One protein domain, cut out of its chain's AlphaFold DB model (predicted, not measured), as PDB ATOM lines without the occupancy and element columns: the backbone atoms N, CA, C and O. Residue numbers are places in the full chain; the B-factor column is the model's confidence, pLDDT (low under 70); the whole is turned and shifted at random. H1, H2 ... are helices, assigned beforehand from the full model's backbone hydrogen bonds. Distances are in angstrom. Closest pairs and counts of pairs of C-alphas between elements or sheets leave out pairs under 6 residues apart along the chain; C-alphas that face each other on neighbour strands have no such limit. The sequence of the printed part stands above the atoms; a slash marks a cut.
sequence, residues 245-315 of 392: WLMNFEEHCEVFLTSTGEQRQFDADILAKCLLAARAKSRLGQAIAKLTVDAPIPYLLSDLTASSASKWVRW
ATOM      1  N   TRP A 245       0.284   4.131  29.038       87.50
ATOM      2  CA  TRP A 245       0.345   4.369  27.597       87.50
ATOM      3  C   TRP A 245      -0.495   5.564  27.132       87.50
ATOM      4  O   TRP A 245      -0.306   6.007  26.000       87.50
ATOM      5  N   LEU A 246      -1.401   6.073  27.976       88.56
ATOM      6  CA  LEU A 246      -2.172   7.289  27.707       88.56
ATOM      7  C   LEU A 246      -1.356   8.556  28.001       88.56
ATOM      8  O   LEU A 246      -1.701   9.619  27.501       88.56
ATOM      9  N   MET A 247      -0.280   8.436  28.784       87.88
ATOM     10  CA  MET A 247       0.574   9.570  29.115       87.88
ATOM     11  C   MET A 247       1.314  10.095  27.876       87.88
ATOM     12  O   MET A 247       1.791   9.320  27.032       87.88
ATOM     13  N   ASN A 248       1.485  11.411  27.817       89.94
ATOM     14  CA  ASN A 248       2.261  12.090  26.784       89.94
ATOM     15  C   ASN A 248       3.764  11.829  26.965       89.94
ATOM     16  O   ASN A 248       4.228  11.368  28.014       89.94
ATOM     17  N   PHE A 249       4.564  12.121  25.939       90.56
ATOM     18  CA  PHE A 249       6.015  11.961  25.996       90.56
ATOM     19  C   PHE A 249       6.665  12.801  27.104       90.56
ATOM     20  O   PHE A 249       7.580  12.326  27.778       90.56
ATOM     21  N   GLU A 250       6.177  14.021  27.331       90.44
ATOM     22  CA  GLU A 250       6.677  14.899  28.394       90.44
ATOM     23  C   GLU A 250       6.452  14.294  29.790       90.44
ATOM     24  O   GLU A 250       7.385  14.234  30.592       90.44
ATOM     25  N   GLU A 251       5.270  13.727  30.036       89.62
ATOM     26  CA  GLU A 251       4.934  13.027  31.282       89.62
ATOM     27  C   GLU A 251       5.798  11.769  31.462       89.62
ATOM     28  O   GLU A 251       6.309  11.496  32.547       89.62
ATOM     29  N   HIS A 252       6.067  11.030  30.379       88.19
ATOM     30  CA  HIS A 252       7.028   9.925  30.413       88.19
ATOM     31  C   HIS A 252       8.434  10.402  30.784       88.19
ATOM     32  O   HIS A 252       9.129   9.734  31.551       88.19
ATOM     33  N   CYS A 253       8.871  11.542  30.249       89.88
ATOM     34  CA  CYS A 253      10.170  12.113  30.579       89.88
ATOM     35  C   CYS A 253      10.238  12.532  32.050       89.88
ATOM     36  O   CYS A 253      11.264  12.334  32.690       89.88
ATOM     37  N   GLU A 254       9.158  13.076  32.609       88.00
ATOM     38  CA  GLU A 254       9.076  13.405  34.031       88.00
ATOM     39  C   GLU A 254       9.139  12.161  34.927       88.00
ATOM     40  O   GLU A 254       9.859  12.160  35.925       88.00
ATOM     41  N   VAL A 255       8.455  11.078  34.546       87.06
ATOM     42  CA  VAL A 255       8.416   9.835  35.330       87.06
ATOM     43  C   VAL A 255       9.733   9.053  35.258       87.06
ATOM     44  O   VAL A 255      10.182   8.510  36.269       87.06
ATOM     45  N   PHE A 256      10.350   8.953  34.075       85.69
ATOM     46  CA  PHE A 256      11.502   8.070  33.852       85.69
ATOM     47  C   PHE A 256      12.863   8.772  33.922       85.69
ATOM     48  O   PHE A 256      13.850   8.115  34.260       85.69
ATOM     49  N   LEU A 257      12.956  10.066  33.597       87.38
ATOM     50  CA  LEU A 257      14.243  10.763  33.526       87.38
ATOM     51  C   LEU A 257      14.557  11.485  34.831       87.38
ATOM     52  O   LEU A 257      13.929  12.482  35.190       87.38
ATOM     53  N   THR A 258      15.613  11.032  35.502       86.81
ATOM     54  CA  THR A 258      16.183  11.707  36.677       86.81
ATOM     55  C   THR A 258      17.305  12.685  36.321       86.81
ATOM     56  O   THR A 258      17.820  13.370  37.203       86.81
ATOM     57  N   SER A 259      17.731  12.723  35.056       84.50
ATOM     58  CA  SER A 259      18.787  13.607  34.565       84.50
ATOM     59  C   SER A 259      18.306  15.053  34.426       84.50
ATOM     60  O   SER A 259      17.118  15.343  34.240       84.50
ATOM     61  N   THR A 260      19.255  15.981  34.538       85.00
ATOM     62  CA  THR A 260      19.041  17.430  34.458       85.00
ATOM     63  C   THR A 260      19.993  18.052  33.434       85.00
ATOM     64  O   THR A 260      21.019  17.465  33.086       85.00
ATOM     65  N   GLY A 261      19.650  19.240  32.927       86.56
ATOM     66  CA  GLY A 261      20.468  19.952  31.938       86.56
ATOM     67  C   GLY A 261      20.540  19.238  30.585       86.56
ATOM     68  O   GLY A 261      19.595  18.560  30.187       86.56
ATOM     69  N   GLU A 262      21.663  19.379  29.879       85.44
ATOM     70  CA  GLU A 262      21.871  18.801  28.539       85.44
ATOM     71  C   GLU A 262      21.693  17.277  28.518       85.44
ATOM     72  O   GLU A 262      21.118  16.731  27.577       85.44
ATOM     73  N   GLN A 263      22.085  16.592  29.595       83.00
ATOM     74  CA  GLN A 263      21.940  15.142  29.718       83.00
ATOM     75  C   GLN A 263      20.472  14.691  29.646       83.00
ATOM     76  O   GLN A 263      20.176  13.643  29.075       83.00
ATOM     77  N   ARG A 264      19.540  15.512  30.152       87.06
ATOM     78  CA  ARG A 264      18.099  15.237  30.069       87.06
ATOM     79  C   ARG A 264      17.611  15.210  28.626       87.06
ATOM     80  O   ARG A 264      16.768  14.382  28.299       87.06
ATOM     81  N   GLN A 265      18.143  16.084  27.771       86.94
ATOM     82  CA  GLN A 265      17.759  16.141  26.361       86.94
ATOM     83  C   GLN A 265      18.201  14.874  25.624       86.94
ATOM     84  O   GLN A 265      17.413  14.269  24.900       86.94
ATOM     85  N   PHE A 266      19.436  14.427  25.872       87.81
ATOM     86  CA  PHE A 266      19.942  13.177  25.309       87.81
ATOM     87  C   PHE A 266      19.130  11.965  25.778       87.81
ATOM     88  O   PHE A 266      18.741  11.126  24.961       87.81
ATOM     89  N   ASP A 267      18.824  11.882  27.074       86.31
ATOM     90  CA  ASP A 267      18.042  10.771  27.614       86.31
ATOM     91  C   ASP A 267      16.586  10.791  27.116       86.31
ATOM     92  O   ASP A 267      16.004   9.731  26.864       86.31
ATOM     93  N   ALA A 268      16.008  11.978  26.904       90.00
ATOM     94  CA  ALA A 268      14.690  12.146  26.296       90.00
ATOM     95  C   ALA A 268      14.668  11.614  24.855       90.00
ATOM     96  O   ALA A 268      13.813  10.793  24.519       90.00
ATOM     97  N   ASP A 269      15.649  11.969  24.023       89.44
ATOM     98  CA  ASP A 269      15.743  11.457  22.649       89.44
ATOM     99  C   ASP A 269      15.866   9.924  22.603       89.44
ATOM    100  O   ASP A 269      15.333   9.253  21.706       89.44
ATOM    101  N   ILE A 270      16.561   9.336  23.581       88.62
ATOM    102  CA  ILE A 270      16.664   7.881  23.731       88.62
ATOM    103  C   ILE A 270      15.314   7.291  24.142       88.62
ATOM    104  O   ILE A 270      14.875   6.294  23.552       88.62
ATOM    105  N   LEU A 271      14.644   7.895  25.124       89.44
ATOM    106  CA  LEU A 271      13.335   7.464  25.602       89.44
ATOM    107  C   LEU A 271      12.293   7.507  24.479       89.44
ATOM    108  O   LEU A 271      11.575   6.525  24.290       89.44
ATOM    109  N   ALA A 272      12.286   8.560  23.658       90.62
ATOM    110  CA  ALA A 272      11.415   8.692  22.490       90.62
ATOM    111  C   ALA A 272      11.586   7.512  21.519       90.62
ATOM    112  O   ALA A 272      10.618   6.863  21.114       90.62
ATOM    113  N   LYS A 273      12.838   7.154  21.204       89.94
ATOM    114  CA  LYS A 273      13.163   6.005  20.340       89.94
ATOM    115  C   LYS A 273      12.790   4.661  20.970       89.94
ATOM    116  O   LYS A 273      12.593   3.685  20.242       89.94
ATOM    117  N   CYS A 274      12.788   4.554  22.297       89.00
ATOM    118  CA  CYS A 274      12.379   3.339  23.004       89.00
ATOM    119  C   CYS A 274      10.855   3.200  23.029       89.00
ATOM    120  O   CYS A 274      10.350   2.116  22.745       89.00
ATOM    121  N   LEU A 275      10.134   4.293  23.286       89.19
ATOM    122  CA  LEU A 275       8.674   4.338  23.272       89.19
ATOM    123  C   LEU A 275       8.115   4.027  21.885       89.19
ATOM    124  O   LEU A 275       7.228   3.187  21.768       89.19
ATOM    125  N   LEU A 276       8.683   4.616  20.829       89.44
ATOM    126  CA  LEU A 276       8.268   4.333  19.453       89.44
ATOM    127  C   LEU A 276       8.465   2.849  19.112       89.44
ATOM    128  O   LEU A 276       7.560   2.208  18.585       89.44
ATOM    129  N   ALA A 277       9.611   2.271  19.483       87.94
ATOM    130  CA  ALA A 277       9.879   0.850  19.264       87.94
ATOM    131  C   ALA A 277       8.927  -0.062  20.060       87.94
ATOM    132  O   ALA A 277       8.460  -1.068  19.529       87.94
ATOM    133  N   ALA A 278       8.615   0.286  21.312       87.69
ATOM    134  CA  ALA A 278       7.676  -0.470  22.140       87.69
ATOM    135  C   ALA A 278       6.243  -0.399  21.585       87.69
ATOM    136  O   ALA A 278       5.562  -1.419  21.506       87.69
ATOM    137  N   ARG A 279       5.804   0.780  21.129       88.12
ATOM    138  CA  ARG A 279       4.483   0.979  20.510       88.12
ATOM    139  C   ARG A 279       4.378   0.275  19.149       88.12
ATOM    140  O   ARG A 279       3.350  -0.332  18.873       88.12
ATOM    141  N   ALA A 280       5.448   0.251  18.349       86.88
ATOM    142  CA  ALA A 280       5.492  -0.444  17.055       86.88
ATOM    143  C   ALA A 280       5.396  -1.977  17.164       86.88
ATOM    144  O   ALA A 280       4.955  -2.640  16.228       86.88
ATOM    145  N   LYS A 281       5.797  -2.560  18.302       85.81
ATOM    146  CA  LYS A 281       5.627  -3.998  18.564       85.81
ATOM    147  C   LYS A 281       4.177  -4.386  18.847       85.81
ATOM    148  O   LYS A 281       3.813  -5.541  18.645       85.81
ATOM    149  N   SER A 282       3.361  -3.445  19.320       83.81
ATOM    150  CA  SER A 282       1.946  -3.690  19.578       83.81
ATOM    151  C   SER A 282       1.201  -3.939  18.267       83.81
ATOM    152  O   SER A 282       1.444  -3.261  17.268       83.81
ATOM    153  N   ARG A 283       0.246  -4.877  18.269       82.06
ATOM    154  CA  ARG A 283      -0.573  -5.217  17.088       82.06
ATOM    155  C   ARG A 283      -1.266  -3.987  16.491       82.06
ATOM    156  O   ARG A 283      -1.371  -3.867  15.276       82.06
ATOM    157  N   LEU A 284      -1.709  -3.066  17.347       79.94
ATOM    158  CA  LEU A 284      -2.337  -1.806  16.940       79.94
ATOM    159  C   LEU A 284      -1.329  -0.825  16.322       79.94
ATOM    160  O   LEU A 284      -1.672  -0.101  15.396       79.94
ATOM    161  N   GLY A 285      -0.078  -0.836  16.789       78.44
ATOM    162  CA  GLY A 285       0.999  -0.021  16.225       78.44
ATOM    163  C   GLY A 285       1.426  -0.471  14.829       78.44
ATOM    164  O   GLY A 285       1.767   0.371  14.006       78.44
ATOM    165  N   GLN A 286       1.344  -1.769  14.531       79.44
ATOM    166  CA  GLN A 286       1.671  -2.321  13.206       79.44
ATOM    167  C   GLN A 286       0.651  -1.942  12.123       79.44
ATOM    168  O   GLN A 286       0.996  -1.895  10.946       79.44
ATOM    169  N   ALA A 287      -0.595  -1.662  12.511       80.94
ATOM    170  CA  ALA A 287      -1.648  -1.253  11.584       80.94
ATOM    171  C   ALA A 287      -1.527   0.221  11.145       80.94
ATOM    172  O   ALA A 287      -2.144   0.623  10.161       80.94
ATOM    173  N   ILE A 288      -0.744   1.035  11.862       81.38
ATOM    174  CA  ILE A 288      -0.629   2.476  11.630       81.38
ATOM    175  C   ILE A 288       0.654   2.762  10.848       81.38
ATOM    176  O   ILE A 288       1.760   2.603  11.356       81.38
ATOM    177  N   ALA A 289       0.511   3.255   9.616       74.50
ATOM    178  CA  ALA A 289       1.644   3.526   8.726       74.50
ATOM    179  C   ALA A 289       2.607   4.614   9.247       74.50
ATOM    180  O   ALA A 289       3.785   4.618   8.896       74.50
ATOM    181  N   LYS A 290       2.121   5.553  10.075       81.88
ATOM    182  CA  LYS A 290       2.908   6.678  10.602       81.88
ATOM    183  C   LYS A 290       2.718   6.806  12.112       81.88
ATOM    184  O   LYS A 290       1.847   7.528  12.589       81.88
ATOM    185  N   LEU A 291       3.521   6.056  12.859       85.12
ATOM    186  CA  LEU A 291       3.479   6.025  14.318       85.12
ATOM    187  C   LEU A 291       4.258   7.200  14.930       85.12
ATOM    188  O   LEU A 291       5.427   7.407  14.600       85.12
ATOM    189  N   THR A 292       3.631   7.931  15.851       86.25
ATOM    190  CA  THR A 292       4.271   8.991  16.647       86.25
ATOM    191  C   THR A 292       4.537   8.531  18.082       86.25
ATOM    192  O   THR A 292       3.978   7.536  18.547       86.25
ATOM    193  N   VAL A 293       5.407   9.256  18.795       85.12
ATOM    194  CA  VAL A 293       5.773   8.952  20.192       85.12
ATOM    195  C   VAL A 293       4.596   9.152  21.148       85.12
ATOM    196  O   VAL A 293       4.521   8.433  22.135       85.12
ATOM    197  N   ASP A 294       3.664  10.051  20.824       86.44
ATOM    198  CA  ASP A 294       2.479  10.368  21.636       86.44
ATOM    199  C   ASP A 294       1.224   9.565  21.250       86.44
ATOM    200  O   ASP A 294       0.179   9.710  21.875       86.44
ATOM    201  N   ALA A 295       1.288   8.679  20.249       86.56
ATOM    202  CA  ALA A 295       0.118   7.914  19.806       86.56
ATOM    203  C   ALA A 295      -0.404   6.971  20.914       86.56
ATOM    204  O   ALA A 295       0.365   6.092  21.309       86.56
ATOM    205  N   PRO A 296      -1.668   7.068  21.382       84.31
ATOM    206  CA  PRO A 296      -2.185   6.362  22.566       84.31
ATOM    207  C   PRO A 296      -2.390   4.860  22.304       84.31
ATOM    208  O   PRO A 296      -3.505   4.353  22.207       84.31
ATOM    209  N   ILE A 297      -1.285   4.138  22.135       87.50
ATOM    210  CA  ILE A 297      -1.246   2.725  21.778       87.50
ATOM    211  C   ILE A 297      -0.764   1.936  22.989       87.50
ATOM    212  O   ILE A 297       0.359   2.165  23.449       87.50
ATOM    213  N   PRO A 298      -1.548   0.957  23.466       88.06
ATOM    214  CA  PRO A 298      -1.109   0.055  24.516       88.06
ATOM    215  C   PRO A 298       0.175  -0.679  24.117       88.06
ATOM    216  O   PRO A 298       0.233  -1.343  23.079       88.06
ATOM    217  N   TYR A 299       1.197  -0.583  24.961       88.00
ATOM    218  CA  TYR A 299       2.462  -1.313  24.851       88.00
ATOM    219  C   TYR A 299       2.816  -1.905  26.214       88.00
ATOM    220  O   TYR A 299       2.350  -1.393  27.225       88.00
ATOM    221  N   LEU A 300       3.636  -2.954  26.284       86.19
ATOM    222  CA  LEU A 300       4.053  -3.551  27.558       86.19
ATOM    223  C   LEU A 300       5.289  -2.837  28.131       86.19
ATOM    224  O   LEU A 300       6.243  -2.548  27.408       86.19
ATOM    225  N   LEU A 301       5.334  -2.607  29.449       84.44
ATOM    226  CA  LEU A 301       6.532  -2.055  30.108       84.44
ATOM    227  C   LEU A 301       7.762  -2.965  29.964       84.44
ATOM    228  O   LEU A 301       8.895  -2.481  29.953       84.44
ATOM    229  N   SER A 302       7.565  -4.275  29.802       85.75
ATOM    230  CA  SER A 302       8.646  -5.215  29.485       85.75
ATOM    231  C   SER A 302       9.298  -4.904  28.134       85.75
ATOM    232  O   SER A 302      10.518  -4.956  28.018       85.75
ATOM    233  N   ASP A 303       8.521  -4.502  27.126       84.06
ATOM    234  CA  ASP A 303       9.052  -4.120  25.815       84.06
ATOM    235  C   ASP A 303       9.821  -2.805  25.862       84.06
ATOM    236  O   ASP A 303      10.852  -2.667  25.193       84.06
ATOM    237  N   LEU A 304       9.345  -1.857  26.671       84.25
ATOM    238  CA  LEU A 304      10.043  -0.599  26.907       84.25
ATOM    239  C   LEU A 304      11.375  -0.839  27.626       84.25
ATOM    240  O   LEU A 304      12.405  -0.342  27.176       84.25
ATOM    241  N   THR A 305      11.371  -1.642  28.693       80.31
ATOM    242  CA  THR A 305      12.575  -1.953  29.484       80.31
ATOM    243  C   THR A 305      13.570  -2.838  28.735       80.31
ATOM    244  O   THR A 305      14.774  -2.641  28.861       80.31
ATOM    245  N   ALA A 306      13.111  -3.765  27.890       78.62
ATOM    246  CA  ALA A 306      13.990  -4.533  27.007       78.62
ATOM    247  C   ALA A 306      14.647  -3.637  25.942       78.62
ATOM    248  O   ALA A 306      15.839  -3.770  25.654       78.62
ATOM    249  N   SER A 307      13.883  -2.697  25.375       72.00
ATOM    250  CA  SER A 307      14.389  -1.749  24.376       72.00
ATOM    251  C   SER A 307      15.361  -0.742  24.987       72.00
ATOM    252  O   SER A 307      16.370  -0.423  24.359       72.00
ATOM    253  N   SER A 308      15.093  -0.278  26.212       62.16
ATOM    254  CA  SER A 308      16.016   0.583  26.944       62.16
ATOM    255  C   SER A 308      17.262  -0.199  27.354       62.16
ATOM    256  O   SER A 308      18.345   0.186  26.951       62.16
ATOM    257  N   ALA A 309      17.171  -1.361  27.999       59.72
ATOM    258  CA  ALA A 309      18.358  -2.143  28.361       59.72
ATOM    259  C   ALA A 309      19.262  -2.442  27.149       59.72
ATOM    260  O   ALA A 309      20.473  -2.261  27.225       59.72
ATOM    261  N   SER A 310      18.685  -2.809  26.001       56.16
ATOM    262  CA  SER A 310      19.447  -3.052  24.771       56.16
ATOM    263  C   SER A 310      20.111  -1.785  24.213       56.16
ATOM    264  O   SER A 310      21.283  -1.822  23.837       56.16
ATOM    265  N   LYS A 311      19.398  -0.651  24.171       54.88
ATOM    266  CA  LYS A 311      19.931   0.610  23.628       54.88
ATOM    267  C   LYS A 311      20.851   1.337  24.606       54.88
ATOM    268  O   LYS A 311      21.794   1.965  24.164       54.88
ATOM    269  N   TRP A 312      20.646   1.217  25.907       49.69
ATOM    270  CA  TRP A 312      21.538   1.786  26.913       49.69
ATOM    271  C   TRP A 312      22.850   0.989  26.957       49.69
ATOM    272  O   TRP A 312      23.914   1.583  26.835       49.69
ATOM    273  N   VAL A 313      22.797  -0.354  26.951       35.09
ATOM    274  CA  VAL A 313      24.002  -1.213  26.885       35.09
ATOM    275  C   VAL A 313      24.780  -1.037  25.578       35.09
ATOM    276  O   VAL A 313      26.009  -1.046  25.586       35.09
ATOM    277  N   ARG A 314      24.092  -0.835  24.444       28.30
ATOM    278  CA  ARG A 314      24.738  -0.621  23.135       28.30
ATOM    279  C   ARG A 314      25.525   0.695  23.050       28.30
ATOM    280  O   ARG A 314      26.371   0.816  22.172       28.30
ATOM    281  N   TRP A 315      25.270   1.652  23.943       29.72
ATOM    282  CA  TRP A 315      25.939   2.958  23.969       29.72
ATOM    283  C   TRP A 315      26.852   3.152  25.188       29.72
ATOM    284  O   TRP A 315      27.735   4.002  25.149       29.72
TER     285      TRP A 315
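This is residues 245 to 315 of the 392 residues of the protein "DUF87 domain-containing protein" of Sphingomonas sp. BK481 (UniProt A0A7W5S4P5). What shape do these atoms make? One long helix, H2, makes the core and the long axis, with H4 crossing it steeply on one side and the shorter H1 set crosswise on another. The small helix H3 follows at the last residues of H2, and residues 287 to 300, with no named element, loop back from H3 to H4. What are the figures? The printed part has 71 residues with four named helices, H1, H2, H3 and H4 in chain order, and no named strand; its class is all helix. It is compact, with a radius of gyration of the C-alphas of 12.0 A, and its C-alphas span 36 by 24 by 19 A, only just elongated.

Which helix touches the longest one most clearly? H4, residues 301 to 315, touches H2, residues 262 to 281, and on H2 residues 270 to 278 alone take part. The closest C-alphas, those of Ala 278 and Leu 304, are 5.3 A apart, and the two run opposite ways at a steep tilt of 50 degrees. How do the two other helices stand to H2? H1, residues 249 to 256, only just touches residues 268 to 272 of H2, with 3 pairs of C-alphas within 8 A; the closest, those of Cys 253 and Ala 268, are 6.2 A apart, and the lines are about perpendicular at 73 degrees. H3, residues 283 to 286, is close to H2 but not clearly touching, with the C-alphas of Arg 279 and Gly 285 closest at 5.6 A. Which pairs stay apart? H1 is apart from H3 and from H4, and H3 is apart from H4. What do the backbones show? In H1, H2 and H4 every O i to N i+4 pair is within hydrogen-bond range; H3 is too short for such a pair, and its one O i to N i+3 pair is not within range.

Where does H2 run? Its 20 residues go from C-alpha 262 at (21.871, 18.801, 28.539) to C-alpha 281 at (5.627, -3.998, 18.564), 29.7 A. How long are the others? H4 measures 21.0 A and ends at C-alpha 315 at (25.939, 2.958, 23.969). H1 measures 10.3 A from C-alpha 249 at (6.015, 11.961, 25.996), and H3 measures 5.3 A.

How large is it? The two C-alphas farthest apart, those of Gly 261 and Ala 287, are 36.8 A apart. Is the printed part whole, and which links are long? It has no cut; the link from H3 to H4, 14 residues, is long, while H1 to H2 and H2 to H3 are tight. Where is confidence low? The mean pLDDT of the printed part is 81.5, and residues 308 to 315, which belong to H4, are under 70.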